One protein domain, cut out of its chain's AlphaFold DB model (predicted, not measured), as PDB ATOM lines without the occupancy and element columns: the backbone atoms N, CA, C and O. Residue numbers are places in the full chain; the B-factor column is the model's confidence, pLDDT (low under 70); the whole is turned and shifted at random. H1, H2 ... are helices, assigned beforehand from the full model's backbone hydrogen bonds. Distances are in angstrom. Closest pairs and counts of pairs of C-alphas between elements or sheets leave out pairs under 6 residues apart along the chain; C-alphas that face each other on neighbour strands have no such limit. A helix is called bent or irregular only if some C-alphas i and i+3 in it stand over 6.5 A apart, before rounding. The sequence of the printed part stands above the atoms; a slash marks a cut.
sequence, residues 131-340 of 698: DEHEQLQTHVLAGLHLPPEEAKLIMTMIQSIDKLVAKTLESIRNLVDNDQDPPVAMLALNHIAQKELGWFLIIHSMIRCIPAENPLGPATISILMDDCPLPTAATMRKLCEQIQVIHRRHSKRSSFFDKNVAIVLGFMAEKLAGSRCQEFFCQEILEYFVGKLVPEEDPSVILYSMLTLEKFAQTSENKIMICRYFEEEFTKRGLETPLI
ATOM      1  N   ASP A 131     143.165 208.922 119.363       53.31
ATOM      2  CA  ASP A 131     142.854 209.705 120.552       53.31
ATOM      3  C   ASP A 131     143.113 208.951 121.873       53.31
ATOM      4  O   ASP A 131     143.636 209.553 122.809       53.31
ATOM      5  N   GLU A 132     142.800 207.649 121.988       56.59
ATOM      6  CA  GLU A 132     143.039 206.896 123.239       56.59
ATOM      7  C   GLU A 132     144.541 206.733 123.513       56.59
ATOM      8  O   GLU A 132     145.008 206.897 124.645       56.59
ATOM      9  N   HIS A 133     145.317 206.443 122.468       61.62
ATOM     10  CA  HIS A 133     146.754 206.212 122.574       61.62
ATOM     11  C   HIS A 133     147.489 207.491 123.014       61.62
ATOM     12  O   HIS A 133     148.291 207.447 123.951       61.62
ATOM     13  N   GLU A 134     147.175 208.635 122.396       61.84
ATOM     14  CA  GLU A 134     147.752 209.945 122.731       61.84
ATOM     15  C   GLU A 134     147.309 210.447 124.123       61.84
ATOM     16  O   GLU A 134     148.120 210.976 124.895       61.84
ATOM     17  N   GLN A 135     146.053 210.198 124.516       60.91
ATOM     18  CA  GLN A 135     145.565 210.510 125.865       60.91
ATOM     19  C   GLN A 135     146.296 209.709 126.951       60.91
ATOM     20  O   GLN A 135     146.621 210.267 128.004       60.91
ATOM     21  N   LEU A 136     146.583 208.424 126.720       61.88
ATOM     22  CA  LEU A 136     147.315 207.594 127.681       61.88
ATOM     23  C   LEU A 136     148.791 208.017 127.802       61.88
ATOM     24  O   LEU A 136     149.298 208.088 128.921       61.88
ATOM     25  N   GLN A 137     149.466 208.380 126.702       68.62
ATOM     26  CA  GLN A 137     150.826 208.953 126.762       68.62
ATOM     27  C   GLN A 137     150.848 210.264 127.569       68.62
ATOM     28  O   GLN A 137     151.716 210.471 128.419       68.62
ATOM     29  N   THR A 138     149.844 211.120 127.364       65.12
ATOM     30  CA  THR A 138     149.688 212.383 128.104       65.12
ATOM     31  C   THR A 138     149.499 212.158 129.611       65.12
ATOM     32  O   THR A 138     150.041 212.910 130.420       65.12
ATOM     33  N   HIS A 139     148.792 211.096 130.016       66.19
ATOM     34  CA  HIS A 139     148.633 210.734 131.430       66.19
ATOM     35  C   HIS A 139     149.937 210.259 132.082       66.19
ATOM     36  O   HIS A 139     150.216 210.665 133.213       66.19
ATOM     37  N   VAL A 140     150.754 209.470 131.370       66.88
ATOM     38  CA  VAL A 140     152.087 209.058 131.844       66.88
ATOM     39  C   VAL A 140     152.937 210.295 132.138       66.88
ATOM     40  O   VAL A 140     153.432 210.437 133.255       66.88
ATOM     41  N   LEU A 141     153.027 211.245 131.196       67.62
ATOM     42  CA  LEU A 141     153.729 212.520 131.410       67.62
ATOM     43  C   LEU A 141     153.177 213.322 132.596       67.62
ATOM     44  O   LEU A 141     153.946 213.842 133.407       67.62
ATOM     45  N   ALA A 142     151.849 213.439 132.704       65.38
ATOM     46  CA  ALA A 142     151.208 214.225 133.753       65.38
ATOM     47  C   ALA A 142     151.582 213.716 135.155       65.38
ATOM     48  O   ALA A 142     151.807 214.527 136.054       65.38
ATOM     49  N   GLY A 143     151.722 212.397 135.326       63.72
ATOM     50  CA  GLY A 143     152.193 211.758 136.561       63.72
ATOM     51  C   GLY A 143     153.721 211.700 136.738       63.72
ATOM     52  O   GLY A 143     154.195 211.109 137.712       63.72
ATOM     53  N   LEU A 144     154.507 212.287 135.825       66.69
ATOM     54  CA  LEU A 144     155.949 212.516 136.000       66.69
ATOM     55  C   LEU A 144     156.282 213.951 136.458       66.69
ATOM     56  O   LEU A 144     157.373 214.155 136.978       66.69
ATOM     57  N   HIS A 145     155.351 214.909 136.324       69.38
ATOM     58  CA  HIS A 145     155.488 216.310 136.775       69.38
ATOM     59  C   HIS A 145     156.707 217.064 136.193       69.38
ATOM     60  O   HIS A 145     157.419 217.768 136.908       69.38
ATOM     61  N   LEU A 146     156.946 216.923 134.886       70.44
ATOM     62  CA  LEU A 146     158.163 217.408 134.224       70.44
ATOM     63  C   LEU A 146     158.007 218.778 133.533       70.44
ATOM     64  O   LEU A 146     156.908 219.119 133.083       70.44
ATOM     65  N   PRO A 147     159.109 219.538 133.364       72.44
ATOM     66  CA  PRO A 147     159.169 220.699 132.476       72.44
ATOM     67  C   PRO A 147     158.792 220.366 131.014       72.44
ATOM     68  O   PRO A 147     159.014 219.240 130.563       72.44
ATOM     69  N   PRO A 148     158.292 221.335 130.219       72.12
ATOM     70  CA  PRO A 148     157.820 221.076 128.851       72.12
ATOM     71  C   PRO A 148     158.867 220.490 127.887       72.12
ATOM     72  O   PRO A 148     158.515 219.703 127.007       72.12
ATOM     73  N   GLU A 149     160.144 220.854 128.030       69.06
ATOM     74  CA  GLU A 149     161.217 220.334 127.168       69.06
ATOM     75  C   GLU A 149     161.565 218.875 127.504       69.06
ATOM     76  O   GLU A 149     161.674 218.041 126.604       69.06
ATOM     77  N   GLU A 150     161.627 218.537 128.796       71.12
ATOM     78  CA  GLU A 150     161.809 217.161 129.278       71.12
ATOM     79  C   GLU A 150     160.614 216.273 128.904       71.12
ATOM     80  O   GLU A 150     160.793 215.144 128.444       71.12
ATOM     81  N   ALA A 151     159.388 216.797 128.995       71.25
ATOM     82  CA  ALA A 151     158.186 216.088 128.565       71.25
ATOM     83  C   ALA A 151     158.235 215.708 127.069       71.25
ATOM     84  O   ALA A 151     157.879 214.588 126.697       71.25
ATOM     85  N   LYS A 152     158.736 216.602 126.203       73.88
ATOM     86  CA  LYS A 152     158.912 216.329 124.765       73.88
ATOM     87  C   LYS A 152     159.964 215.246 124.497       73.88
ATOM     88  O   LYS A 152     159.781 214.415 123.602       73.88
ATOM     89  N   LEU A 153     161.050 215.232 125.270       72.56
ATOM     90  CA  LEU A 153     162.049 214.168 125.205       72.56
ATOM     91  C   LEU A 153     161.444 212.819 125.613       72.56
ATOM     92  O   LEU A 153     161.586 211.846 124.875       72.56
ATOM     93  N   ILE A 154     160.717 212.766 126.733       77.56
ATOM     94  CA  ILE A 154     160.097 211.519 127.196       77.56
ATOM     95  C   ILE A 154     159.047 211.004 126.209       77.56
ATOM     96  O   ILE A 154     159.012 209.799 125.981       77.56
ATOM     97  N   MET A 155     158.274 211.859 125.527       78.69
ATOM     98  CA  MET A 155     157.418 211.385 124.422       78.69
ATOM     99  C   MET A 155     158.218 210.686 123.319       78.69
ATOM    100  O   MET A 155     157.786 209.664 122.793       78.69
ATOM    101  N   THR A 156     159.408 211.198 122.992       78.38
ATOM    102  CA  THR A 156     160.297 210.587 121.990       78.38
ATOM    103  C   THR A 156     160.843 209.238 122.478       78.38
ATOM    104  O   THR A 156     160.944 208.290 121.694       78.38
ATOM    105  N   MET A 157     161.129 209.111 123.780       81.19
ATOM    106  CA  MET A 157     161.495 207.835 124.407       81.19
ATOM    107  C   MET A 157     160.330 206.840 124.387       81.19
ATOM    108  O   MET A 157     160.523 205.719 123.925       81.19
ATOM    109  N   ILE A 158     159.122 207.246 124.797       84.88
ATOM    110  CA  ILE A 158     157.906 206.413 124.766       84.88
ATOM    111  C   ILE A 158     157.671 205.879 123.350       84.88
ATOM    112  O   ILE A 158     157.627 204.672 123.160       84.88
ATOM    113  N   GLN A 159     157.659 206.748 122.334       85.06
ATOM    114  CA  GLN A 159     157.491 206.345 120.929       85.06
ATOM    115  C   GLN A 159     158.586 205.395 120.413       85.06
ATOM    116  O   GLN A 159     158.387 204.706 119.409       85.06
ATOM    117  N   SER A 160     159.762 205.387 121.045       85.38
ATOM    118  CA  SER A 160     160.854 204.470 120.715       85.38
ATOM    119  C   SER A 160     160.682 203.125 121.424       85.38
ATOM    120  O   SER A 160     160.849 202.085 120.792       85.38
ATOM    121  N   ILE A 161     160.276 203.139 122.696       90.56
ATOM    122  CA  ILE A 161     159.965 201.945 123.492       90.56
ATOM    123  C   ILE A 161     158.740 201.219 122.917       90.56
ATOM    124  O   ILE A 161     158.817 200.014 122.699       90.56
ATOM    125  N   ASP A 162     157.670 201.941 122.564       89.75
ATOM    126  CA  ASP A 162     156.477 201.413 121.885       89.75
ATOM    127  C   ASP A 162     156.867 200.568 120.647       89.75
ATOM    128  O   ASP A 162     156.380 199.452 120.458       89.75
ATOM    129  N   LYS A 163     157.814 201.062 119.832       88.38
ATOM    130  CA  LYS A 163     158.330 200.361 118.640       88.38
ATOM    131  C   LYS A 163     159.189 199.144 118.975       88.38
ATOM    132  O   LYS A 163     159.174 198.180 118.215       88.38
ATOM    133  N   LEU A 164     159.965 199.184 120.059       90.81
ATOM    134  CA  LEU A 164     160.746 198.029 120.507       90.81
ATOM    135  C   LEU A 164     159.818 196.919 121.019       90.81
ATOM    136  O   LEU A 164     159.980 195.771 120.620       90.81
ATOM    137  N   VAL A 165     158.801 197.270 121.813       91.38
ATOM    138  CA  VAL A 165     157.782 196.332 122.312       91.38
ATOM    139  C   VAL A 165     157.027 195.668 121.153       91.38
ATOM    140  O   VAL A 165     156.900 194.445 121.132       91.38
ATOM    141  N   ALA A 166     156.598 196.444 120.148       89.38
ATOM    142  CA  ALA A 166     155.954 195.904 118.948       89.38
ATOM    143  C   ALA A 166     156.871 194.938 118.170       89.38
ATOM    144  O   ALA A 166     156.453 193.835 117.823       89.38
ATOM    145  N   LYS A 167     158.149 195.291 117.974       87.88
ATOM    146  CA  LYS A 167     159.131 194.405 117.320       87.88
ATOM    147  C   LYS A 167     159.385 193.111 118.091       87.88
ATOM    148  O   LYS A 167     159.581 192.069 117.468       87.88
ATOM    149  N   THR A 168     159.384 193.149 119.423       88.62
ATOM    150  CA  THR A 168     159.475 191.928 120.236       88.62
ATOM    151  C   THR A 168     158.258 191.031 120.004       88.62
ATOM    152  O   THR A 168     158.431 189.842 119.752       88.62
ATOM    153  N   LEU A 169     157.046 191.599 119.993       88.75
ATOM    154  CA  LEU A 169     155.799 190.871 119.724       88.75
ATOM    155  C   LEU A 169     155.755 190.238 118.319       88.75
ATOM    156  O   LEU A 169     155.178 189.168 118.142       88.75
ATOM    157  N   GLU A 170     156.371 190.872 117.319       85.88
ATOM    158  CA  GLU A 170     156.551 190.292 115.977       85.88
ATOM    159  C   GLU A 170     157.597 189.162 115.968       85.88
ATOM    160  O   GLU A 170     157.426 188.154 115.281       85.88
ATOM    161  N   SER A 171     158.674 189.313 116.746       84.50
ATOM    162  CA  SER A 171     159.818 188.390 116.753       84.50
ATOM    163  C   SER A 171     159.574 187.117 117.567       84.50
ATOM    164  O   SER A 171     160.085 186.062 117.202       84.50
ATOM    165  N   ILE A 172     158.787 187.195 118.647       81.75
ATOM    166  CA  ILE A 172     158.602 186.119 119.636       81.75
ATOM    167  C   ILE A 172     158.116 184.792 119.031       81.75
ATOM    168  O   ILE A 172     158.529 183.730 119.481       81.75
ATOM    169  N   ARG A 173     157.302 184.827 117.964       79.19
ATOM    170  CA  ARG A 173     156.848 183.612 117.256       79.19
ATOM    171  C   ARG A 173     158.009 182.832 116.634       79.19
ATOM    172  O   ARG A 173     157.938 181.612 116.538       79.19
ATOM    173  N   ASN A 174     159.055 183.535 116.212       77.94
ATOM    174  CA  ASN A 174     160.215 182.962 115.534       77.94
ATOM    175  C   ASN A 174     161.342 182.596 116.514       77.94
ATOM    176  O   ASN A 174     162.408 182.180 116.069       77.94
ATOM    177  N   LEU A 175     161.114 182.742 117.826       74.62
ATOM    178  CA  LEU A 175     161.988 182.193 118.856       74.62
ATOM    179  C   LEU A 175     161.658 180.709 119.002       74.62
ATOM    180  O   LEU A 175     160.614 180.300 119.524       74.62
ATOM    181  N   VAL A 176     162.536 179.914 118.405       68.88
ATOM    182  CA  VAL A 176     162.388 178.471 118.231       68.88
ATOM    183  C   VAL A 176     163.453 177.778 119.067       68.88
ATOM    184  O   VAL A 176     163.115 177.012 119.961       68.88
ATOM    185  N   ASP A 177     164.723 178.104 118.836       62.44
ATOM    186  CA  ASP A 177     165.852 177.445 119.489       62.44
ATOM    187  C   ASP A 177     166.231 178.124 120.822       62.44
ATOM    188  O   ASP A 177     166.254 179.350 120.952       62.44
ATOM    189  N   ASN A 178     166.564 177.309 121.822       60.66
ATOM    190  CA  ASN A 178     167.055 177.740 123.125       60.66
ATOM    191  C   ASN A 178     168.476 178.341 123.075       60.66
ATOM    192  O   ASN A 178     168.828 179.079 124.009       60.66
ATOM    193  N   ASP A 179     169.248 178.024 122.029       61.84
ATOM    194  CA  ASP A 179     170.583 178.553 121.715       61.84
ATOM    195  C   ASP A 179     170.566 179.793 120.795       61.84
ATOM    196  O   ASP A 179     171.612 180.405 120.579       61.84
ATOM    197  N   GLN A 180     169.399 180.209 120.287       70.38
ATOM    198  CA  GLN A 180     169.261 181.425 119.480       70.38
ATOM    199  C   GLN A 180     169.469 182.693 120.327       70.38
ATOM    200  O   GLN A 180     168.893 182.836 121.410       70.38
ATOM    201  N   ASP A 181     170.242 183.652 119.804       76.25
ATOM    202  CA  ASP A 181     170.409 184.963 120.435       76.25
ATOM    203  C   ASP A 181     169.062 185.704 120.563       76.25
ATOM    204  O   ASP A 181     168.259 185.709 119.618       76.25
ATOM    205  N   PRO A 182     168.794 186.375 121.700       80.06
ATOM    206  CA  PRO A 182     167.572 187.145 121.879       80.06
ATOM    207  C   PRO A 182     167.499 188.312 120.872       80.06
ATOM    208  O   PRO A 182     168.520 188.932 120.558       80.06
ATOM    209  N   PRO A 183     166.296 188.681 120.388       84.75
ATOM    210  CA  PRO A 183     166.116 189.798 119.470       84.75
ATOM    211  C   PRO A 183     166.746 191.090 119.996       84.75
ATOM    212  O   PRO A 183     166.563 191.457 121.158       84.75
ATOM    213  N   VAL A 184     167.385 191.860 119.111       85.00
ATOM    214  CA  VAL A 184     167.996 193.166 119.444       85.00
ATOM    215  C   VAL A 184     166.999 194.112 120.136       85.00
ATOM    216  O   VAL A 184     167.387 194.918 120.979       85.00
ATOM    217  N   ALA A 185     165.702 193.991 119.828       87.75
ATOM    218  CA  ALA A 185     164.645 194.738 120.504       87.75
ATOM    219  C   ALA A 185     164.506 194.379 121.998       87.75
ATOM    220  O   ALA A 185     164.376 195.286 122.817       87.75
ATOM    221  N   MET A 186     164.596 193.094 122.360       87.00
ATOM    222  CA  MET A 186     164.579 192.629 123.754       87.00
ATOM    223  C   MET A 186     165.839 193.069 124.501       87.00
ATOM    224  O   MET A 186     165.729 193.633 125.585       87.00
ATOM    225  N   LEU A 187     167.021 192.931 123.888       86.31
ATOM    226  CA  LEU A 187     168.285 193.404 124.471       86.31
ATOM    227  C   LEU A 187     168.259 194.915 124.768       86.31
ATOM    228  O   LEU A 187     168.663 195.350 125.847       86.31
ATOM    229  N   ALA A 188     167.730 195.720 123.841       87.50
ATOM    230  CA  ALA A 188     167.568 197.158 124.047       87.50
ATOM    231  C   ALA A 188     166.558 197.482 125.166       87.50
ATOM    232  O   ALA A 188     166.805 198.387 125.963       87.50
ATOM    233  N   LEU A 189     165.444 196.745 125.253       90.06
ATOM    234  CA  LEU A 189     164.454 196.904 126.324       90.06
ATOM    235  C   LEU A 189     165.031 196.529 127.696       90.06
ATOM    236  O   LEU A 189     164.890 197.319 128.625       90.06
ATOM    237  N   ASN A 190     165.745 195.405 127.814       88.75
ATOM    238  CA  ASN A 190     166.441 195.013 129.044       88.75
ATOM    239  C   ASN A 190     167.410 196.114 129.507       88.75
ATOM    240  O   ASN A 190     167.357 196.528 130.665       88.75
ATOM    241  N   HIS A 191     168.233 196.657 128.600       86.50
ATOM    242  CA  HIS A 191     169.167 197.734 128.936       86.50
ATOM    243  C   HIS A 191     168.450 199.011 129.417       86.50
ATOM    244  O   HIS A 191     168.861 199.619 130.406       86.50
ATOM    245  N   ILE A 192     167.344 199.400 128.771       87.88
ATOM    246  CA  ILE A 192     166.505 200.529 129.208       87.88
ATOM    247  C   ILE A 192     165.882 200.248 130.590       87.88
ATOM    248  O   ILE A 192     165.814 201.149 131.430       87.88
ATOM    249  N   ALA A 193     165.472 199.006 130.858       90.75
ATOM    250  CA  ALA A 193     164.871 198.594 132.124       90.75
ATOM    251  C   ALA A 193     165.844 198.645 133.321       90.75
ATOM    252  O   ALA A 193     165.389 198.722 134.459       90.75
ATOM    253  N   GLN A 194     167.164 198.707 133.094       87.31
ATOM    254  CA  GLN A 194     168.170 198.900 134.156       87.31
ATOM    255  C   GLN A 194     168.071 200.266 134.871       87.31
ATOM    256  O   GLN A 194     168.749 200.495 135.874       87.31
ATOM    257  N   LYS A 195     167.255 201.205 134.371       86.81
ATOM    258  CA  LYS A 195     166.959 202.490 135.025       86.81
ATOM    259  C   LYS A 195     165.482 202.540 135.415       86.81
ATOM    260  O   LYS A 195     164.631 202.258 134.577       86.81
ATOM    261  N   GLU A 196     165.157 202.994 136.631       84.81
ATOM    262  CA  GLU A 196     163.766 203.032 137.138       84.81
ATOM    263  C   GLU A 196     162.780 203.723 136.182       84.81
ATOM    264  O   GLU A 196     161.683 203.221 135.953       84.81
ATOM    265  N   LEU A 197     163.173 204.857 135.588       84.56
ATOM    266  CA  LEU A 197     162.338 205.556 134.609       84.56
ATOM    267  C   LEU A 197     162.160 204.737 133.323       84.56
ATOM    268  O   LEU A 197     161.057 204.682 132.792       84.56
ATOM    269  N   GLY A 198     163.217 204.093 132.826       88.12
ATOM    270  CA  GLY A 198     163.149 203.264 131.624       88.12
ATOM    271  C   GLY A 198     162.241 202.053 131.828       88.12
ATOM    272  O   GLY A 198     161.324 201.844 131.037       88.12
ATOM    273  N   TRP A 199     162.412 201.347 132.947       90.75
ATOM    274  CA  TRP A 199     161.512 200.287 133.410       90.75
ATOM    275  C   TRP A 199     160.054 200.764 133.443       90.75
ATOM    276  O   TRP A 199     159.182 200.165 132.819       90.75
ATOM    277  N   PHE A 200     159.795 201.909 134.084       86.56
ATOM    278  CA  PHE A 200     158.452 202.474 134.223       86.56
ATOM    279  C   PHE A 200     157.794 202.763 132.864       86.56
ATOM    280  O   PHE A 200     156.626 202.435 132.646       86.56
ATOM    281  N   LEU A 201     158.553 203.325 131.917       88.12
ATOM    282  CA  LEU A 201     158.072 203.574 130.558       88.12
ATOM    283  C   LEU A 201     157.824 202.272 129.775       88.12
ATOM    284  O   LEU A 201     156.863 202.219 129.006       88.12
ATOM    285  N   ILE A 202     158.625 201.220 129.981       91.75
ATOM    286  CA  ILE A 202     158.410 199.896 129.367       91.75
ATOM    287  C   ILE A 202     157.092 199.283 129.844       91.75
ATOM    288  O   ILE A 202     156.291 198.879 129.002       91.75
ATOM    289  N   ILE A 203     156.808 199.301 131.153       90.50
ATOM    290  CA  ILE A 203     155.527 198.816 131.696       90.50
ATOM    291  C   ILE A 203     154.339 199.532 131.039       90.50
ATOM    292  O   ILE A 203     153.431 198.890 130.508       90.50
ATOM    293  N   HIS A 204     154.363 200.868 131.006       87.12
ATOM    294  CA  HIS A 204     153.288 201.647 130.388       87.12
ATOM    295  C   HIS A 204     153.172 201.430 128.870       87.12
ATOM    296  O   HIS A 204     152.062 201.486 128.337       87.12
ATOM    297  N   SER A 205     154.279 201.153 128.176       90.00
ATOM    298  CA  SER A 205     154.274 200.827 126.744       90.00
ATOM    299  C   SER A 205     153.684 199.436 126.487       90.00
ATOM    300  O   SER A 205     152.844 199.292 125.605       90.00
ATOM    301  N   MET A 206     154.014 198.422 127.296       90.75
ATOM    302  CA  MET A 206     153.387 197.092 127.204       90.75
ATOM    303  C   MET A 206     151.871 197.149 127.435       90.75
ATOM    304  O   MET A 206     151.107 196.562 126.668       90.75
ATOM    305  N   ILE A 207     151.424 197.920 128.433       88.75
ATOM    306  CA  ILE A 207     149.994 198.118 128.717       88.75
ATOM    307  C   ILE A 207     149.258 198.779 127.537       88.75
ATOM    308  O   ILE A 207     148.096 198.471 127.296       88.75
ATOM    309  N   ARG A 208     149.926 199.661 126.786       83.81
ATOM    310  CA  ARG A 208     149.337 200.444 125.685       83.81
ATOM    311  C   ARG A 208     149.465 199.837 124.282       83.81
ATOM    312  O   ARG A 208     148.677 200.219 123.422       83.81
ATOM    313  N   CYS A 209     150.463 198.992 124.023       83.81
ATOM    314  CA  CYS A 209     150.902 198.704 122.646       83.81
ATOM    315  C   CYS A 209     150.767 197.241 122.206       83.81
ATOM    316  O   CYS A 209     150.765 196.985 121.007       83.81
ATOM    317  N   ILE A 210     150.667 196.281 123.130       86.62
ATOM    318  CA  ILE A 210     150.555 194.845 122.811       86.62
ATOM    319  C   ILE A 210     149.067 194.489 122.659       86.62
ATOM    320  O   ILE A 210     148.445 194.385 123.704       86.62
ATOM    321  N   PRO A 211     148.478 194.280 121.458       81.19
ATOM    322  CA  PRO A 211     147.016 194.264 121.259       81.19
ATOM    323  C   PRO A 211     146.233 193.211 122.065       81.19
ATOM    324  O   PRO A 211     146.787 192.199 122.511       81.19
ATOM    325  N   ALA A 212     144.918 193.414 122.229       72.00
ATOM    326  CA  ALA A 212     144.087 192.530 123.050       72.00
ATOM    327  C   ALA A 212     143.943 191.130 122.425       72.00
ATOM    328  O   ALA A 212     143.937 190.126 123.138       72.00
ATOM    329  N   GLU A 213     143.894 191.107 121.099       75.44
ATOM    330  CA  GLU A 213     143.554 190.006 120.207       75.44
ATOM    331  C   GLU A 213     144.790 189.191 119.798       75.44
ATOM    332  O   GLU A 213     144.667 188.097 119.246       75.44
ATOM    333  N   ASN A 214     146.000 189.710 120.052       83.31
ATOM    334  CA  ASN A 214     147.229 189.011 119.703       83.31
ATOM    335  C   ASN A 214     147.456 187.830 120.673       83.31
ATOM    336  O   ASN A 214     147.665 188.060 121.870       83.31
ATOM    337  N   PRO A 215     147.487 186.574 120.187       78.31
ATOM    338  CA  PRO A 215     147.563 185.394 121.049       78.31
ATOM    339  C   PRO A 215     148.918 185.217 121.743       78.31
ATOM    340  O   PRO A 215     149.014 184.483 122.724       78.31
ATOM    341  N   LEU A 216     149.960 185.901 121.259       86.19
ATOM    342  CA  LEU A 216     151.288 185.935 121.869       86.19
ATOM    343  C   LEU A 216     151.486 187.171 122.753       86.19
ATOM    344  O   LEU A 216     152.510 187.279 123.421       86.19
ATOM    345  N   GLY A 217     150.516 188.090 122.805       88.50
ATOM    346  CA  GLY A 217     150.593 189.305 123.613       88.50
ATOM    347  C   GLY A 217     150.820 189.040 125.108       88.50
ATOM    348  O   GLY A 217     151.792 189.554 125.658       88.50
ATOM    349  N   PRO A 218     150.006 188.190 125.764       86.25
ATOM    350  CA  PRO A 218     150.209 187.820 127.165       86.25
ATOM    351  C   PRO A 218     151.583 187.181 127.431       86.25
ATOM    352  O   PRO A 218     152.274 187.587 128.360       86.25
ATOM    353  N   ALA A 219     152.028 186.258 126.568       84.38
ATOM    354  CA  ALA A 219     153.355 185.640 126.667       84.38
ATOM    355  C   ALA A 219     154.501 186.647 126.440       84.38
ATOM    356  O   ALA A 219     155.539 186.556 127.091       84.38
ATOM    357  N   THR A 220     154.301 187.641 125.567       87.56
ATOM    358  CA  THR A 220     155.258 188.733 125.319       87.56
ATOM    359  C   THR A 220     155.404 189.638 126.533       87.56
ATOM    360  O   THR A 220     156.523 190.028 126.853       87.56
ATOM    361  N   ILE A 221     154.302 189.944 127.231       89.12
ATOM    362  CA  ILE A 221     154.358 190.667 128.506       89.12
ATOM    363  C   ILE A 221     155.165 189.844 129.512       89.12
ATOM    364  O   ILE A 221     156.125 190.372 130.062       89.12
ATOM    365  N   SER A 222     154.843 188.557 129.702       84.25
ATOM    366  CA  SER A 222     155.576 187.697 130.643       84.25
ATOM    367  C   SER A 222     157.079 187.640 130.343       84.25
ATOM    368  O   SER A 222     157.873 187.857 131.249       84.25
ATOM    369  N   ILE A 223     157.484 187.438 129.083       82.75
ATOM    370  CA  ILE A 223     158.905 187.376 128.697       82.75
ATOM    371  C   ILE A 223     159.622 188.715 128.903       82.75
ATOM    372  O   ILE A 223     160.684 188.752 129.519       82.75
ATOM    373  N   LEU A 224     159.039 189.831 128.451       87.31
ATOM    374  CA  LEU A 224     159.642 191.153 128.658       87.31
ATOM    375  C   LEU A 224     159.759 191.512 130.145       87.31
ATOM    376  O   LEU A 224     160.660 192.256 130.522       87.31
ATOM    377  N   MET A 225     158.855 191.000 130.978       87.25
ATOM    378  CA  MET A 225     158.867 191.207 132.422       87.25
ATOM    379  C   MET A 225     159.834 190.264 133.152       87.25
ATOM    380  O   MET A 225     160.408 190.681 134.154       87.25
ATOM    381  N   ASP A 226     160.048 189.041 132.652       83.81
ATOM    382  CA  ASP A 226     161.097 188.115 133.114       83.81
ATOM    383  C   ASP A 226     162.496 188.704 132.872       83.81
ATOM    384  O   ASP A 226     163.372 188.597 133.730       83.81
ATOM    385  N   ASP A 227     162.680 189.395 131.743       79.44
ATOM    386  CA  ASP A 227     163.921 190.093 131.395       79.44
ATOM    387  C   ASP A 227     164.120 191.423 132.149       79.44
ATOM    388  O   ASP A 227     165.210 191.999 132.095       79.44
ATOM    389  N   CYS A 228     163.103 191.964 132.827       85.44
ATOM    390  CA  CYS A 228     163.219 193.234 133.548       85.44
ATOM    391  C   CYS A 228     163.748 193.035 134.982       85.44
ATOM    392  O   CYS A 228     163.302 192.130 135.689       85.44
ATOM    393  N   PRO A 229     164.624 193.926 135.495       86.56
ATOM    394  CA  PRO A 229     164.973 193.919 136.910       86.56
ATOM    395  C   PRO A 229     163.738 194.196 137.779       86.56
ATOM    396  O   PRO A 229     162.809 194.904 137.376       86.56
ATOM    397  N   LEU A 230     163.738 193.664 139.005       84.56
ATOM    398  CA  LEU A 230     162.650 193.909 139.950       84.56
ATOM    399  C   LEU A 230     162.602 195.396 140.357       84.56
ATOM    400  O   LEU A 230     163.630 195.958 140.744       84.56
ATOM    401  N   PRO A 231     161.419 196.032 140.330       85.31
ATOM    402  CA  PRO A 231     161.261 197.441 140.669       85.31
ATOM    403  C   PRO A 231     161.430 197.704 142.167       85.31
ATOM    404  O   PRO A 231     161.211 196.836 143.018       85.31
ATOM    405  N   THR A 232     161.727 198.956 142.512       84.69
ATOM    406  CA  THR A 232     161.660 199.416 143.901       84.69
ATOM    407  C   THR A 232     160.208 199.593 144.359       84.69
ATOM    408  O   THR A 232     159.301 199.871 143.569       84.69
ATOM    409  N   ALA A 233     159.978 199.506 145.673       81.50
ATOM    410  CA  ALA A 233     158.657 199.733 146.263       81.50
ATOM    411  C   ALA A 233     158.104 201.149 145.981       81.50
ATOM    412  O   ALA A 233     156.891 201.351 145.962       81.50
ATOM    413  N   ALA A 234     158.977 202.136 145.737       82.69
ATOM    414  CA  ALA A 234     158.575 203.482 145.330       82.69
ATOM    415  C   ALA A 234     158.026 203.505 143.892       82.69
ATOM    416  O   ALA A 234     156.935 204.032 143.670       82.69
ATOM    417  N   THR A 235     158.728 202.874 142.945       84.12
ATOM    418  CA  THR A 235     158.260 202.722 141.557       84.12
ATOM    419  C   THR A 235     156.946 201.942 141.492       84.12
ATOM    420  O   THR A 235     156.038 202.343 140.764       84.12
ATOM    421  N   MET A 236     156.785 200.898 142.313       81.75
ATOM    422  CA  MET A 236     155.540 200.122 142.382       81.75
ATOM    423  C   MET A 236     154.350 200.921 142.917       81.75
ATOM    424  O   MET A 236     153.282 200.894 142.306       81.75
ATOM    425  N   ARG A 237     154.519 201.699 143.998       80.62
ATOM    426  CA  ARG A 237     153.454 202.600 144.476       80.62
ATOM    427  C   ARG A 237     153.058 203.621 143.411       80.62
ATOM    428  O   ARG A 237     151.871 203.782 143.150       80.62
ATOM    429  N   LYS A 238     154.036 204.233 142.733       82.62
ATOM    430  CA  LYS A 238     153.786 205.190 141.643       82.62
ATOM    431  C   LYS A 238     153.017 204.561 140.475       82.62
ATOM    432  O   LYS A 238     152.127 205.203 139.920       82.62
ATOM    433  N   LEU A 239     153.332 203.315 140.115       82.75
ATOM    434  CA  LEU A 239     152.604 202.560 139.090       82.75
ATOM    435  C   LEU A 239     151.141 202.334 139.507       82.75
ATOM    436  O   LEU A 239     150.239 202.653 138.737       82.75
ATOM    437  N   CYS A 240     150.895 201.875 140.738       78.75
ATOM    438  CA  CYS A 240     149.539 201.697 141.266       78.75
ATOM    439  C   CYS A 240     148.751 203.009 141.332       78.75
ATOM    440  O   CYS A 240     147.619 203.064 140.858       78.75
ATOM    441  N   GLU A 241     149.348 204.083 141.852       79.69
ATOM    442  CA  GLU A 241     148.737 205.416 141.894       79.69
ATOM    443  C   GLU A 241     148.342 205.895 140.491       79.69
ATOM    444  O   GLU A 241     147.214 206.354 140.293       79.69
ATOM    445  N   GLN A 242     149.222 205.738 139.491       76.62
ATOM    446  CA  GLN A 242     148.889 206.089 138.111       76.62
ATOM    447  C   GLN A 242     147.778 205.201 137.544       76.62
ATOM    448  O   GLN A 242     146.815 205.748 137.012       76.62
ATOM    449  N   ILE A 243     147.837 203.874 137.703       72.94
ATOM    450  CA  ILE A 243     146.778 202.954 137.245       72.94
ATOM    451  C   ILE A 243     145.426 203.315 137.887       72.94
ATOM    452  O   ILE A 243     144.418 203.378 137.185       72.94
ATOM    453  N   GLN A 244     145.387 203.660 139.178       71.75
ATOM    454  CA  GLN A 244     144.170 204.092 139.877       71.75
ATOM    455  C   GLN A 244     143.655 205.474 139.438       71.75
ATOM    456  O   GLN A 244     142.441 205.691 139.366       71.75
ATOM    457  N   VAL A 245     144.542 206.446 139.189       70.38
ATOM    458  CA  VAL A 245     144.168 207.778 138.672       70.38
ATOM    459  C   VAL A 245     143.627 207.659 137.252       70.38
ATOM    460  O   VAL A 245     142.633 208.302 136.911       70.38
ATOM    461  N   ILE A 246     144.250 206.798 136.450       65.19
ATOM    462  CA  ILE A 246     143.801 206.415 135.120       65.19
ATOM    463  C   ILE A 246     142.418 205.747 135.255       65.19
ATOM    464  O   ILE A 246     141.466 206.249 134.662       65.19
ATOM    465  N   HIS A 247     142.236 204.702 136.075       65.88
ATOM    466  CA  HIS A 247     140.941 204.043 136.342       65.88
ATOM    467  C   HIS A 247     139.808 205.023 136.688       65.88
ATOM    468  O   HIS A 247     138.800 205.058 135.988       65.88
ATOM    469  N   ARG A 248     139.997 205.892 137.689       66.31
ATOM    470  CA  ARG A 248     138.945 206.803 138.183       66.31
ATOM    471  C   ARG A 248     138.484 207.885 137.192       66.31
ATOM    472  O   ARG A 248     137.488 208.548 137.466       66.31
ATOM    473  N   ARG A 249     139.197 208.117 136.081       61.00
ATOM    474  CA  ARG A 249     138.953 209.261 135.174       61.00
ATOM    475  C   ARG A 249     138.271 208.934 133.845       61.00
ATOM    476  O   ARG A 249     137.783 209.862 133.209       61.00
ATOM    477  N   HIS A 250     138.220 207.673 133.415       59.12
ATOM    478  CA  HIS A 250     137.664 207.306 132.103       59.12
ATOM    479  C   HIS A 250     136.480 206.348 132.248       59.12
ATOM    480  O   HIS A 250     136.652 205.178 132.569       59.12
ATOM    481  N   SER A 251     135.275 206.845 131.961       47.75
ATOM    482  CA  SER A 251     134.013 206.087 132.012       47.75
ATOM    483  C   SER A 251     133.708 205.270 130.750       47.75
ATOM    484  O   SER A 251     132.690 204.582 130.692       47.75
ATOM    485  N   LYS A 252     134.571 205.349 129.733       54.22
ATOM    486  CA  LYS A 252     134.603 204.473 128.558       54.22
ATOM    487  C   LYS A 252     136.062 204.161 128.254       54.22
ATOM    488  O   LYS A 252     136.875 205.085 128.214       54.22
ATOM    489  N   ARG A 253     136.375 202.882 128.067       62.97
ATOM    490  CA  ARG A 253     137.700 202.386 127.696       62.97
ATOM    491  C   ARG A 253     137.587 201.212 126.751       62.97
ATOM    492  O   ARG A 253     136.631 200.446 126.842       62.97
ATOM    493  N   SER A 254     138.612 201.034 125.933       67.12
ATOM    494  CA  SER A 254     138.940 199.739 125.359       67.12
ATOM    495  C   SER A 254     139.258 198.722 126.472       67.12
ATOM    496  O   SER A 254     140.106 198.962 127.338       67.12
ATOM    497  N   SER A 255     138.580 197.570 126.435       78.00
ATOM    498  CA  SER A 255     138.803 196.419 127.332       78.00
ATOM    499  C   SER A 255     140.270 195.983 127.359       78.00
ATOM    500  O   SER A 255     140.822 195.600 128.390       78.00
ATOM    501  N   PHE A 256     140.926 196.172 126.220       81.00
ATOM    502  CA  PHE A 256     142.357 196.125 126.018       81.00
ATOM    503  C   PHE A 256     143.224 196.633 127.194       81.00
ATOM    504  O   PHE A 256     144.095 195.899 127.672       81.00
ATOM    505  N   PHE A 257     142.995 197.861 127.679       85.12
ATOM    506  CA  PHE A 257     143.841 198.468 128.717       85.12
ATOM    507  C   PHE A 257     143.757 197.691 130.037       85.12
ATOM    508  O   PHE A 257     144.783 197.339 130.619       85.12
ATOM    509  N   ASP A 258     142.534 197.397 130.489       87.50
ATOM    510  CA  ASP A 258     142.303 196.682 131.745       87.50
ATOM    511  C   ASP A 258     142.836 195.233 131.654       87.50
ATOM    512  O   ASP A 258     143.419 194.728 132.616       87.50
ATOM    513  N   LYS A 259     142.756 194.600 130.470       90.31
ATOM    514  CA  LYS A 259     143.356 193.282 130.199       90.31
ATOM    515  C   LYS A 259     144.875 193.286 130.406       90.31
ATOM    516  O   LYS A 259     145.403 192.418 131.101       90.31
ATOM    517  N   ASN A 260     145.597 194.244 129.819       91.00
ATOM    518  CA  ASN A 260     147.057 194.276 129.942       91.00
ATOM    519  C   ASN A 260     147.524 194.747 131.329       91.00
ATOM    520  O   ASN A 260     148.546 194.257 131.808       91.00
ATOM    521  N   VAL A 261     146.772 195.631 132.000       90.50
ATOM    522  CA  VAL A 261     146.992 195.951 133.423       90.50
ATOM    523  C   VAL A 261     146.918 194.683 134.271       90.50
ATOM    524  O   VAL A 261     147.818 194.442 135.071       90.50
ATOM    525  N   ALA A 262     145.896 193.849 134.064       92.69
ATOM    526  CA  ALA A 262     145.763 192.579 134.765       92.69
ATOM    527  C   ALA A 262     146.977 191.659 134.521       92.69
ATOM    528  O   ALA A 262     147.621 191.241 135.477       92.69
ATOM    529  N   ILE A 263     147.381 191.430 133.264       92.00
ATOM    530  CA  ILE A 263     148.546 190.575 132.944       92.00
ATOM    531  C   ILE A 263     149.828 191.074 133.634       92.00
ATOM    532  O   ILE A 263     150.519 190.290 134.286       92.00
ATOM    533  N   VAL A 264     150.129 192.376 133.542       91.56
ATOM    534  CA  VAL A 264     151.305 192.980 134.195       91.56
ATOM    535  C   VAL A 264     151.243 192.794 135.712       91.56
ATOM    536  O   VAL A 264     152.208 192.322 136.308       91.56
ATOM    537  N   LEU A 265     150.122 193.138 136.352       91.44
ATOM    538  CA  LEU A 265     149.984 193.058 137.810       91.44
ATOM    539  C   LEU A 265     149.979 191.606 138.320       91.44
ATOM    540  O   LEU A 265     150.560 191.338 139.370       91.44
ATOM    541  N   GLY A 266     149.407 190.665 137.564       91.62
ATOM    542  CA  GLY A 266     149.443 189.232 137.863       91.62
ATOM    543  C   GLY A 266     150.853 188.649 137.793       91.62
ATOM    544  O   GLY A 266     151.249 187.902 138.686       91.62
ATOM    545  N   PHE A 267     151.651 189.049 136.801       89.06
ATOM    546  CA  PHE A 267     153.062 188.663 136.729       89.06
ATOM    547  C   PHE A 267     153.879 189.261 137.890       89.06
ATOM    548  O   PHE A 267     154.698 188.568 138.492       89.06
ATOM    549  N   MET A 268     153.630 190.522 138.271       88.19
ATOM    550  CA  MET A 268     154.267 191.109 139.461       88.19
ATOM    551  C   MET A 268     153.924 190.328 140.733       88.19
ATOM    552  O   MET A 268     154.803 190.116 141.563       88.19
ATOM    553  N   ALA A 269     152.676 189.878 140.880       90.25
ATOM    554  CA  ALA A 269     152.248 189.067 142.017       90.25
ATOM    555  C   ALA A 269     152.936 187.688 142.072       90.25
ATOM    556  O   ALA A 269     153.146 187.170 143.163       90.25
ATOM    557  N   GLU A 270     153.322 187.124 140.921       86.31
ATOM    558  CA  GLU A 270     154.095 185.875 140.817       86.31
ATOM    559  C   GLU A 270     155.587 186.069 141.139       86.31
ATOM    560  O   GLU A 270     156.191 185.230 141.807       86.31
ATOM    561  N   LYS A 271     156.202 187.178 140.701       84.12
ATOM    562  CA  LYS A 271     157.633 187.449 140.958       84.12
ATOM    563  C   LYS A 271     157.920 188.054 142.329       84.12
ATOM    564  O   LYS A 271     159.014 187.875 142.866       84.12
ATOM    565  N   LEU A 272     156.974 188.791 142.904       83.19
ATOM    566  CA  LEU A 272     157.086 189.304 144.262       83.19
ATOM    567  C   LEU A 272     156.605 188.228 145.238       83.19
ATOM    568  O   LEU A 272     155.416 187.957 145.342       83.19
ATOM    569  N   ALA A 273     157.532 187.644 145.996       73.94
ATOM    570  CA  ALA A 273     157.214 186.695 147.059       73.94
ATOM    571  C   ALA A 273     157.138 187.378 148.439       73.94
ATOM    572  O   ALA A 273     157.845 188.352 148.718       73.94
ATOM    573  N   GLY A 274     156.304 186.831 149.330       78.81
ATOM    574  CA  GLY A 274     156.208 187.252 150.732       78.81
ATOM    575  C   GLY A 274     155.799 188.718 150.914       78.81
ATOM    576  O   GLY A 274     154.915 189.221 150.217       78.81
ATOM    577  N   SER A 275     156.450 189.416 151.850       80.94
ATOM    578  CA  SER A 275     156.067 190.773 152.271       80.94
ATOM    579  C   SER A 275     156.054 191.809 151.144       80.94
ATOM    580  O   SER A 275     155.214 192.703 151.158       80.94
ATOM    581  N   ARG A 276     156.903 191.671 150.116       80.38
ATOM    582  CA  ARG A 276     156.902 192.593 148.965       80.38
ATOM    583  C   ARG A 276     155.604 192.531 148.153       80.38
ATOM    584  O   ARG A 276     155.190 193.545 147.604       80.38
ATOM    585  N   CYS A 277     154.960 191.365 148.090       84.75
ATOM    586  CA  CYS A 277     153.661 191.196 147.436       84.75
ATOM    587  C   CYS A 277     152.517 191.755 148.291       84.75
ATOM    588  O   CYS A 277     151.561 192.318 147.766       84.75
ATOM    589  N   GLN A 278     152.641 191.639 149.617       83.69
ATOM    590  CA  GLN A 278     151.684 192.183 150.586       83.69
ATOM    591  C   GLN A 278     151.708 193.720 150.603       83.69
ATOM    592  O   GLN A 278     150.660 194.352 150.579       83.69
ATOM    593  N   GLU A 279     152.898 194.335 150.581       82.19
ATOM    594  CA  GLU A 279     153.061 195.796 150.464       82.19
ATOM    595  C   GLU A 279     152.497 196.356 149.148       82.19
ATOM    596  O   GLU A 279     152.153 197.537 149.069       82.19
ATOM    597  N   PHE A 280     152.436 195.520 148.109       84.00
ATOM    598  CA  PHE A 280     151.941 195.886 146.789       84.00
ATOM    599  C   PHE A 280     150.421 195.726 146.655       84.00
ATOM    600  O   PHE A 280     149.782 196.538 145.988       84.00
ATOM    601  N   PHE A 281     149.838 194.702 147.282       89.50
ATOM    602  CA  PHE A 281     148.419 194.374 147.159       89.50
ATOM    603  C   PHE A 281     147.559 195.143 148.171       89.50
ATOM    604  O   PHE A 281     147.445 194.772 149.338       89.50
ATOM    605  N   CYS A 282     146.932 196.227 147.711       87.00
ATOM    606  CA  CYS A 282     146.060 197.072 148.525       87.00
ATOM    607  C   CYS A 282     144.566 196.901 148.190       87.00
ATOM    608  O   CYS A 282     144.191 196.361 147.145       87.00
ATOM    609  N   GLN A 283     143.713 197.413 149.081       87.69
ATOM    610  CA  GLN A 283     142.250 197.364 148.976       87.69
ATOM    611  C   GLN A 283     141.741 197.887 147.622       87.69
ATOM    612  O   GLN A 283     140.856 197.288 147.024       87.69
ATOM    613  N   GLU A 284     142.330 198.961 147.097       85.81
ATOM    614  CA  GLU A 284     141.933 199.569 145.824       85.81
ATOM    615  C   GLU A 284     142.247 198.680 144.608       85.81
ATOM    616  O   GLU A 284     141.538 198.744 143.606       85.81
ATOM    617  N   ILE A 285     143.297 197.850 144.674       88.75
ATOM    618  CA  ILE A 285     143.633 196.875 143.620       88.75
ATOM    619  C   ILE A 285     142.654 195.699 143.671       88.75
ATOM    620  O   ILE A 285     142.176 195.243 142.631       88.75
ATOM    621  N   LEU A 286     142.318 195.240 144.879       91.94
ATOM    622  CA  LEU A 286     141.305 194.214 145.106       91.94
ATOM    623  C   LEU A 286     139.925 194.664 144.599       91.94
ATOM    624  O   LEU A 286     139.299 193.949 143.820       91.94
ATOM    625  N   GLU A 287     139.482 195.866 144.973       90.75
ATOM    626  CA  GLU A 287     138.222 196.463 144.513       90.75
ATOM    627  C   GLU A 287     138.195 196.665 142.993       90.75
ATOM    628  O   GLU A 287     137.191 196.343 142.358       90.75
ATOM    629  N   TYR A 288     139.300 197.131 142.398       89.19
ATOM    630  CA  TYR A 288     139.432 197.263 140.946       89.19
ATOM    631  C   TYR A 288     139.210 195.921 140.237       89.19
ATOM    632  O   TYR A 288     138.345 195.835 139.368       89.19
ATOM    633  N   PHE A 289     139.923 194.860 140.629       93.19
ATOM    634  CA  PHE A 289     139.793 193.561 139.964       93.19
ATOM    635  C   PHE A 289     138.476 192.845 140.266       93.19
ATOM    636  O   PHE A 289     137.900 192.258 139.355       93.19
ATOM    637  N   VAL A 290     137.950 192.908 141.494       92.94
ATOM    638  CA  VAL A 290     136.642 192.301 141.804       92.94
ATOM    639  C   VAL A 290     135.508 193.051 141.098       92.94
ATOM    640  O   VAL A 290     134.569 192.416 140.623       92.94
ATOM    641  N   GLY A 291     135.632 194.371 140.921       91.38
ATOM    642  CA  GLY A 291     134.722 195.178 140.104       91.38
ATOM    643  C   GLY A 291     134.690 194.790 138.618       91.38
ATOM    644  O   GLY A 291     133.705 195.083 137.944       91.38
ATOM    645  N   LYS A 292     135.718 194.090 138.117       92.44
ATOM    646  CA  LYS A 292     135.768 193.519 136.760       92.44
ATOM    647  C   LYS A 292     135.144 192.129 136.636       92.44
ATOM    648  O   LYS A 292     134.979 191.644 135.523       92.44
ATOM    649  N   LEU A 293     134.770 191.475 137.737       94.50
ATOM    650  CA  LEU A 293     134.163 190.140 137.717       94.50
ATOM    651  C   LEU A 293     132.633 190.220 137.535       94.50
ATOM    652  O   LEU A 293     131.862 189.746 138.373       94.50
ATOM    653  N   VAL A 294     132.177 190.846 136.450       91.31
ATOM    654  CA  VAL A 294     130.746 190.982 136.122       91.31
ATOM    655  C   VAL A 294     130.462 190.427 134.719       91.31
ATOM    656  O   VAL A 294     131.276 190.662 133.832       91.31
ATOM    657  N   PRO A 295     129.356 189.685 134.486       88.44
ATOM    658  CA  PRO A 295     129.065 189.073 133.181       88.44
ATOM    659  C   PRO A 295     128.972 190.042 131.994       88.44
ATOM    660  O   PRO A 295     129.079 189.614 130.851       88.44
ATOM    661  N   GLU A 296     128.734 191.327 132.258       88.94
ATOM    662  CA  GLU A 296     128.599 192.386 131.256       88.94
ATOM    663  C   GLU A 296     129.942 193.000 130.809       88.94
ATOM    664  O   GLU A 296     129.961 193.819 129.890       88.94
ATOM    665  N   GLU A 297     131.049 192.652 131.472       91.44
ATOM    666  CA  GLU A 297     132.407 193.094 131.132       91.44
ATOM    667  C   GLU A 297     133.017 192.212 130.025       91.44
ATOM    668  O   GLU A 297     132.575 191.088 129.785       91.44
ATOM    669  N   ASP A 298     134.047 192.707 129.336       91.38
ATOM    670  CA  ASP A 298     134.764 191.929 128.318       91.38
ATOM    671  C   ASP A 298     135.300 190.598 128.903       91.38
ATOM    672  O   ASP A 298     136.053 190.628 129.885       91.38
ATOM    673  N   PRO A 299     134.985 189.426 128.311       94.00
ATOM    674  CA  PRO A 299     135.406 188.127 128.841       94.00
ATOM    675  C   PRO A 299     136.919 187.970 129.038       94.00
ATOM    676  O   PRO A 299     137.350 187.267 129.953       94.00
ATOM    677  N   SER A 300     137.741 188.657 128.243       92.19
ATOM    678  CA  SER A 300     139.193 188.694 128.438       92.19
ATOM    679  C   SER A 300     139.556 189.494 129.688       92.19
ATOM    680  O   SER A 300     140.395 189.059 130.474       92.19
ATOM    681  N   VAL A 301     138.916 190.643 129.918       93.19
ATOM    682  CA  VAL A 301     139.131 191.449 131.133       93.19
ATOM    683  C   VAL A 301     138.704 190.673 132.376       93.19
ATOM    684  O   VAL A 301     139.462 190.653 133.347       93.19
ATOM    685  N   ILE A 302     137.565 189.971 132.332       96.00
ATOM    686  CA  ILE A 302     137.124 189.071 133.409       96.00
ATOM    687  C   ILE A 302     138.193 187.998 133.677       96.00
ATOM    688  O   ILE A 302     138.644 187.844 134.815       96.00
ATOM    689  N   LEU A 303     138.621 187.278 132.630       96.19
ATOM    690  CA  LEU A 303     139.602 186.194 132.717       96.19
ATOM    691  C   LEU A 303     140.905 186.666 133.367       96.19
ATOM    692  O   LEU A 303     141.325 186.106 134.379       96.19
ATOM    693  N   TYR A 304     141.539 187.706 132.821       95.31
ATOM    694  CA  TYR A 304     142.835 188.157 133.322       95.31
ATOM    695  C   TYR A 304     142.729 188.830 134.701       95.31
ATOM    696  O   TYR A 304     143.626 188.637 135.523       95.31
ATOM    697  N   SER A 305     141.633 189.530 135.020       95.88
ATOM    698  CA  SER A 305     141.405 190.082 136.372       95.88
ATOM    699  C   SER A 305     141.312 188.979 137.429       95.88
ATOM    700  O   SER A 305     141.920 189.072 138.496       95.88
ATOM    701  N   MET A 306     140.608 187.891 137.114       96.31
ATOM    702  CA  MET A 306     140.496 186.720 137.982       96.31
ATOM    703  C   MET A 306     141.830 185.980 138.139       96.31
ATOM    704  O   MET A 306     142.208 185.645 139.261       96.31
ATOM    705  N   LEU A 307     142.577 185.782 137.047       95.38
ATOM    706  CA  LEU A 307     143.929 185.210 137.100       95.38
ATOM    707  C   LEU A 307     144.874 186.077 137.942       95.38
ATOM    708  O   LEU A 307     145.683 185.553 138.699       95.38
ATOM    709  N   THR A 308     144.742 187.402 137.881       95.19
ATOM    710  CA  THR A 308     145.535 188.318 138.713       95.19
ATOM    711  C   THR A 308     145.234 188.135 140.199       95.19
ATOM    712  O   THR A 308     146.158 188.021 141.004       95.19
ATOM    713  N   LEU A 309     143.953 188.028 140.570       94.75
ATOM    714  CA  LEU A 309     143.542 187.715 141.943       94.75
ATOM    715  C   LEU A 309     144.047 186.332 142.396       94.75
ATOM    716  O   LEU A 309     144.455 186.188 143.546       94.75
ATOM    717  N   GLU A 310     144.089 185.335 141.505       93.56
ATOM    718  CA  GLU A 310     144.703 184.029 141.785       93.56
ATOM    719  C   GLU A 310     146.202 184.139 142.084       93.56
ATOM    720  O   GLU A 310     146.661 183.570 143.076       93.56
ATOM    721  N   LYS A 311     146.961 184.895 141.278       92.69
ATOM    722  CA  LYS A 311     148.396 185.127 141.516       92.69
ATOM    723  C   LYS A 311     148.628 185.848 142.844       92.69
ATOM    724  O   LYS A 311     149.450 185.403 143.638       92.69
ATOM    725  N   PHE A 312     147.842 186.881 143.160       93.00
ATOM    726  CA  PHE A 312     147.911 187.534 144.472       93.00
ATOM    727  C   PHE A 312     147.594 186.574 145.629       93.00
ATOM    728  O   PHE A 312     148.286 186.607 146.649       93.00
ATOM    729  N   ALA A 313     146.614 185.679 145.464       91.12
ATOM    730  CA  ALA A 313     146.231 184.671 146.456       91.12
ATOM    731  C   ALA A 313     147.263 183.543 146.679       91.12
ATOM    732  O   ALA A 313     147.003 182.638 147.478       91.12
ATOM    733  N   GLN A 314     148.427 183.575 146.017       86.75
ATOM    734  CA  GLN A 314     149.542 182.676 146.328       86.75
ATOM    735  C   GLN A 314     150.203 183.004 147.678       86.75
ATOM    736  O   GLN A 314     150.742 182.104 148.321       86.75
ATOM    737  N   THR A 315     150.117 184.253 148.154       86.12
ATOM    738  CA  THR A 315     150.516 184.598 149.532       86.12
ATOM    739  C   THR A 315     149.331 184.478 150.493       86.12
ATOM    740  O   THR A 315     148.197 184.839 150.162       86.12
ATOM    741  N   SER A 316     149.584 183.965 151.699       82.81
ATOM    742  CA  SER A 316     148.549 183.677 152.703       82.81
ATOM    743  C   SER A 316     147.740 184.916 153.094       82.81
ATOM    744  O   SER A 316     146.525 184.846 153.258       82.81
ATOM    745  N   GLU A 317     148.403 186.059 153.225       84.62
ATOM    746  CA  GLU A 317     147.840 187.319 153.698       84.62
ATOM    747  C   GLU A 317     146.942 187.961 152.633       84.62
ATOM    748  O   GLU A 317     145.805 188.334 152.930       84.62
ATOM    749  N   ASN A 318     147.392 187.995 151.374       89.88
ATOM    750  CA  ASN A 318     146.572 188.456 150.253       89.88
ATOM    751  C   ASN A 318     145.378 187.517 150.033       89.88
ATOM    752  O   ASN A 318     144.261 187.981 149.812       89.88
ATOM    753  N   LYS A 319     145.573 186.196 150.176       87.44
ATOM    754  CA  LYS A 319     144.486 185.205 150.134       87.44
ATOM    755  C   LYS A 319     143.436 185.458 151.217       87.44
ATOM    756  O   LYS A 319     142.244 185.394 150.927       87.44
ATOM    757  N   ILE A 320     143.856 185.778 152.444       85.00
ATOM    758  CA  ILE A 320     142.948 186.164 153.536       85.00
ATOM    759  C   ILE A 320     142.195 187.454 153.182       85.00
ATOM    760  O   ILE A 320     140.979 187.494 153.357       85.00
ATOM    761  N   MET A 321     142.872 188.473 152.638       87.56
ATOM    762  CA  MET A 321     142.236 189.727 152.211       87.56
ATOM    763  C   MET A 321     141.161 189.489 151.133       87.56
ATOM    764  O   MET A 321     140.027 189.939 151.289       87.56
ATOM    765  N   ILE A 322     141.485 188.714 150.090       90.44
ATOM    766  CA  ILE A 322     140.566 188.351 148.997       90.44
ATOM    767  C   ILE A 322     139.346 187.588 149.535       90.44
ATOM    768  O   ILE A 322     138.206 187.964 149.260       90.44
ATOM    769  N   CYS A 323     139.563 186.535 150.330       86.94
ATOM    770  CA  CYS A 323     138.475 185.738 150.904       86.94
ATOM    771  C   CYS A 323     137.570 186.578 151.817       86.94
ATOM    772  O   CYS A 323     136.348 186.488 151.719       86.94
ATOM    773  N   ARG A 324     138.156 187.438 152.658       85.62
ATOM    774  CA  ARG A 324     137.411 188.334 153.549       85.62
ATOM    775  C   ARG A 324     136.557 189.341 152.775       85.62
ATOM    776  O   ARG A 324     135.425 189.602 153.171       85.62
ATOM    777  N   TYR A 325     137.058 189.870 151.661       89.75
ATOM    778  CA  TYR A 325     136.286 190.766 150.801       89.75
ATOM    779  C   TYR A 325     135.062 190.056 150.195       89.75
ATOM    780  O   TYR A 325     133.946 190.571 150.275       89.75
ATOM    781  N   PHE A 326     135.228 188.835 149.667       88.56
ATOM    782  CA  PHE A 326     134.098 188.036 149.169       88.56
ATOM    783  C   PHE A 326     133.102 187.630 150.274       88.56
ATOM    784  O   PHE A 326     131.893 187.521 150.027       88.56
ATOM    785  N   GLU A 327     133.579 187.430 151.501       83.88
ATOM    786  CA  GLU A 327     132.734 187.209 152.672       83.88
ATOM    787  C   GLU A 327     131.883 188.442 153.007       83.88
ATOM    788  O   GLU A 327     130.666 188.323 153.162       83.88
ATOM    789  N   GLU A 328     132.514 189.611 153.146       87.19
ATOM    790  CA  GLU A 328     131.887 190.841 153.639       87.19
ATOM    791  C   GLU A 328     130.969 191.495 152.591       87.19
ATOM    792  O   GLU A 328     129.820 191.812 152.911       87.19
ATOM    793  N   GLU A 329     131.411 191.616 151.336       89.31
ATOM    794  CA  GLU A 329     130.656 192.332 150.296       89.31
ATOM    795  C   GLU A 329     129.600 191.483 149.575       89.31
ATOM    796  O   GLU A 329     128.660 192.051 149.008       89.31
ATOM    797  N   PHE A 330     129.693 190.148 149.634       87.62
ATOM    798  CA  PHE A 330     128.730 189.247 148.987       87.62
ATOM    799  C   PHE A 330     128.051 188.301 149.980       87.62
ATOM    800  O   PHE A 330     126.846 188.417 150.218       87.62
ATOM    801  N   THR A 331     128.806 187.392 150.607       82.19
ATOM    802  CA  THR A 331     128.192 186.259 151.328       82.19
ATOM    803  C   THR A 331     127.391 186.707 152.558       82.19
ATOM    804  O   THR A 331     126.246 186.290 152.730       82.19
ATOM    805  N   LYS A 332     127.924 187.623 153.382       83.88
ATOM    806  CA  LYS A 332     127.217 188.204 154.546       83.88
ATOM    807  C   LYS A 332     125.993 189.043 154.166       83.88
ATOM    808  O   LYS A 332     125.125 189.262 155.007       83.88
ATOM    809  N   ARG A 333     125.905 189.491 152.911       88.25
ATOM    810  CA  ARG A 333     124.752 190.210 152.346       88.25
ATOM    811  C   ARG A 333     123.741 189.290 151.652       88.25
ATOM    812  O   ARG A 333     122.735 189.784 151.152       88.25
ATOM    813  N   GLY A 334     123.985 187.976 151.620       84.31
ATOM    814  CA  GLY A 334     123.136 187.014 150.913       84.31
ATOM    815  C   GLY A 334     123.219 187.124 149.387       84.31
ATOM    816  O   GLY A 334     122.292 186.701 148.700       84.31
ATOM    817  N   LEU A 335     124.299 187.710 148.859       87.00
ATOM    818  CA  LEU A 335     124.556 187.815 147.424       87.00
ATOM    819  C   LEU A 335     125.438 186.657 146.959       87.00
ATOM    820  O   LEU A 335     126.374 186.255 147.652       87.00
ATOM    821  N   GLU A 336     125.170 186.172 145.751       85.38
ATOM    822  CA  GLU A 336     126.017 185.186 145.087       85.38
ATOM    823  C   GLU A 336     127.350 185.812 144.664       85.38
ATOM    824  O   GLU A 336     127.396 186.924 144.119       85.38
ATOM    825  N   THR A 337     128.456 185.109 144.915       87.75
ATOM    826  CA  THR A 337     129.777 185.645 144.574       87.75
ATOM    827  C   THR A 337     129.976 185.702 143.055       87.75
ATOM    828  O   THR A 337     129.424 184.881 142.315       87.75
ATOM    829  N   PRO A 338     130.783 186.655 142.552       92.19
ATOM    830  CA  PRO A 338     131.150 186.727 141.143       92.19
ATOM    831  C   PRO A 338     131.598 185.389 140.552       92.19
ATOM    832  O   PRO A 338     131.081 184.976 139.522       92.19
ATOM    833  N   LEU A 339     132.488 184.673 141.244       92.12
ATOM    834  CA  LEU A 339     133.072 183.426 140.747       92.12
ATOM    835  C   LEU A 339     132.022 182.339 140.458       92.12
ATOM    836  O   LEU A 339     132.165 181.621 139.475       92.12
ATOM    837  N   ILE A 340     130.952 182.232 141.255       90.00
ATOM    838  CA  ILE A 340     129.893 181.227 141.028       90.00
ATOM    839  C   ILE A 340     129.083 181.571 139.773       90.00
ATOM    840  O   ILE A 340     128.817 180.699 138.944       90.00
TER     841      ILE A 340
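AT A GLANCE: This is residues 131 to 340 of the 698 residues of an uncharacterized protein of Tigriopus californicus (UniProt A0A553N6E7). Helices follow one another in rows along the longest axis: the long H2, with H3 folded back on part of it, crosses a row of H1, H4 and H5; next come H6 and H7, then H9 and H10, and H11 lies at the far end. The short H8 packs on H6, and residues 176 to 181 stick out between H2 and H3. The printed part has 210 residues with eleven named helices, H1 to H11 in order, and no named strand: all helix. It is compact, with a radius of gyration of the C-alphas of 17.7 A and spans of 54 by 45 by 34 A.

IN THESE COORDINATES: H1, residues 131 to 142, begins at C-alpha 131 at (142.854, 209.705, 120.552). H2, residues 148 to 174, measures 40.4 A and is only just irregular: C-alphas 170 and 173 are 6.8 A apart. Next come H3, residues 184 to 193, H4, 196 to 209, and H5, 217 to 226. H6, residues 233 to 249, measures 24.5 A, and H7, 255 to 271, 24.9 A. H8 is residues 275 to 280, H9 283 to 291, and H10 299 to 312. H11, residues 316 to 329, ends at C-alpha 329 at (130.656, 192.332, 150.296).

HOW THE PARTS SIT: H4 is the hub, touching five helices. H2 touches it with residues 158 to 166 alone, closest at the C-alphas of Asp 162 and Ser 205, 5.4 A, at a steep tilt of 61 degrees. H4 and H7 touch at Ile 207 and Asn 260, C-alphas 5.0 A apart. H1, H4, H5, H6 and H7 are an up and down bundle, each running against the one before it. H2 and H3 form a hairpin, closest at the C-alphas of Leu 164 and Ala 185, 5.1 A. H7 and H10 touch along 29 pairs of C-alphas within 8 A, closest Gly 266 and Thr 308, 4.1 A, at a shallow tilt of 18 degrees, the same way. H9 and H10 form a hairpin, closest at the C-alphas of Phe 289 and Ser 305, 5.3 A. H6 touches H8, with C-alphas of Met 236 and Phe 280 7.1 A apart. H10 and H11 only just touch, with 3 pairs, closest Phe 312 and Asn 318, C-alphas 6.0 A apart. H2 and H7 are apart. Every O i to N i+4 pair is within hydrogen-bond range except in H2, 20 of 23, and H6, 12 of 13.

THE WHOLE: The C-alphas farthest apart, of Asp 179 and Gly 334, are 56.4 A apart. The printed part has no cut and no long link. Mean pLDDT of the printed part is 82.7; residues 131 to 145, 149, 176 to 179 and 246 to 254 are under 70.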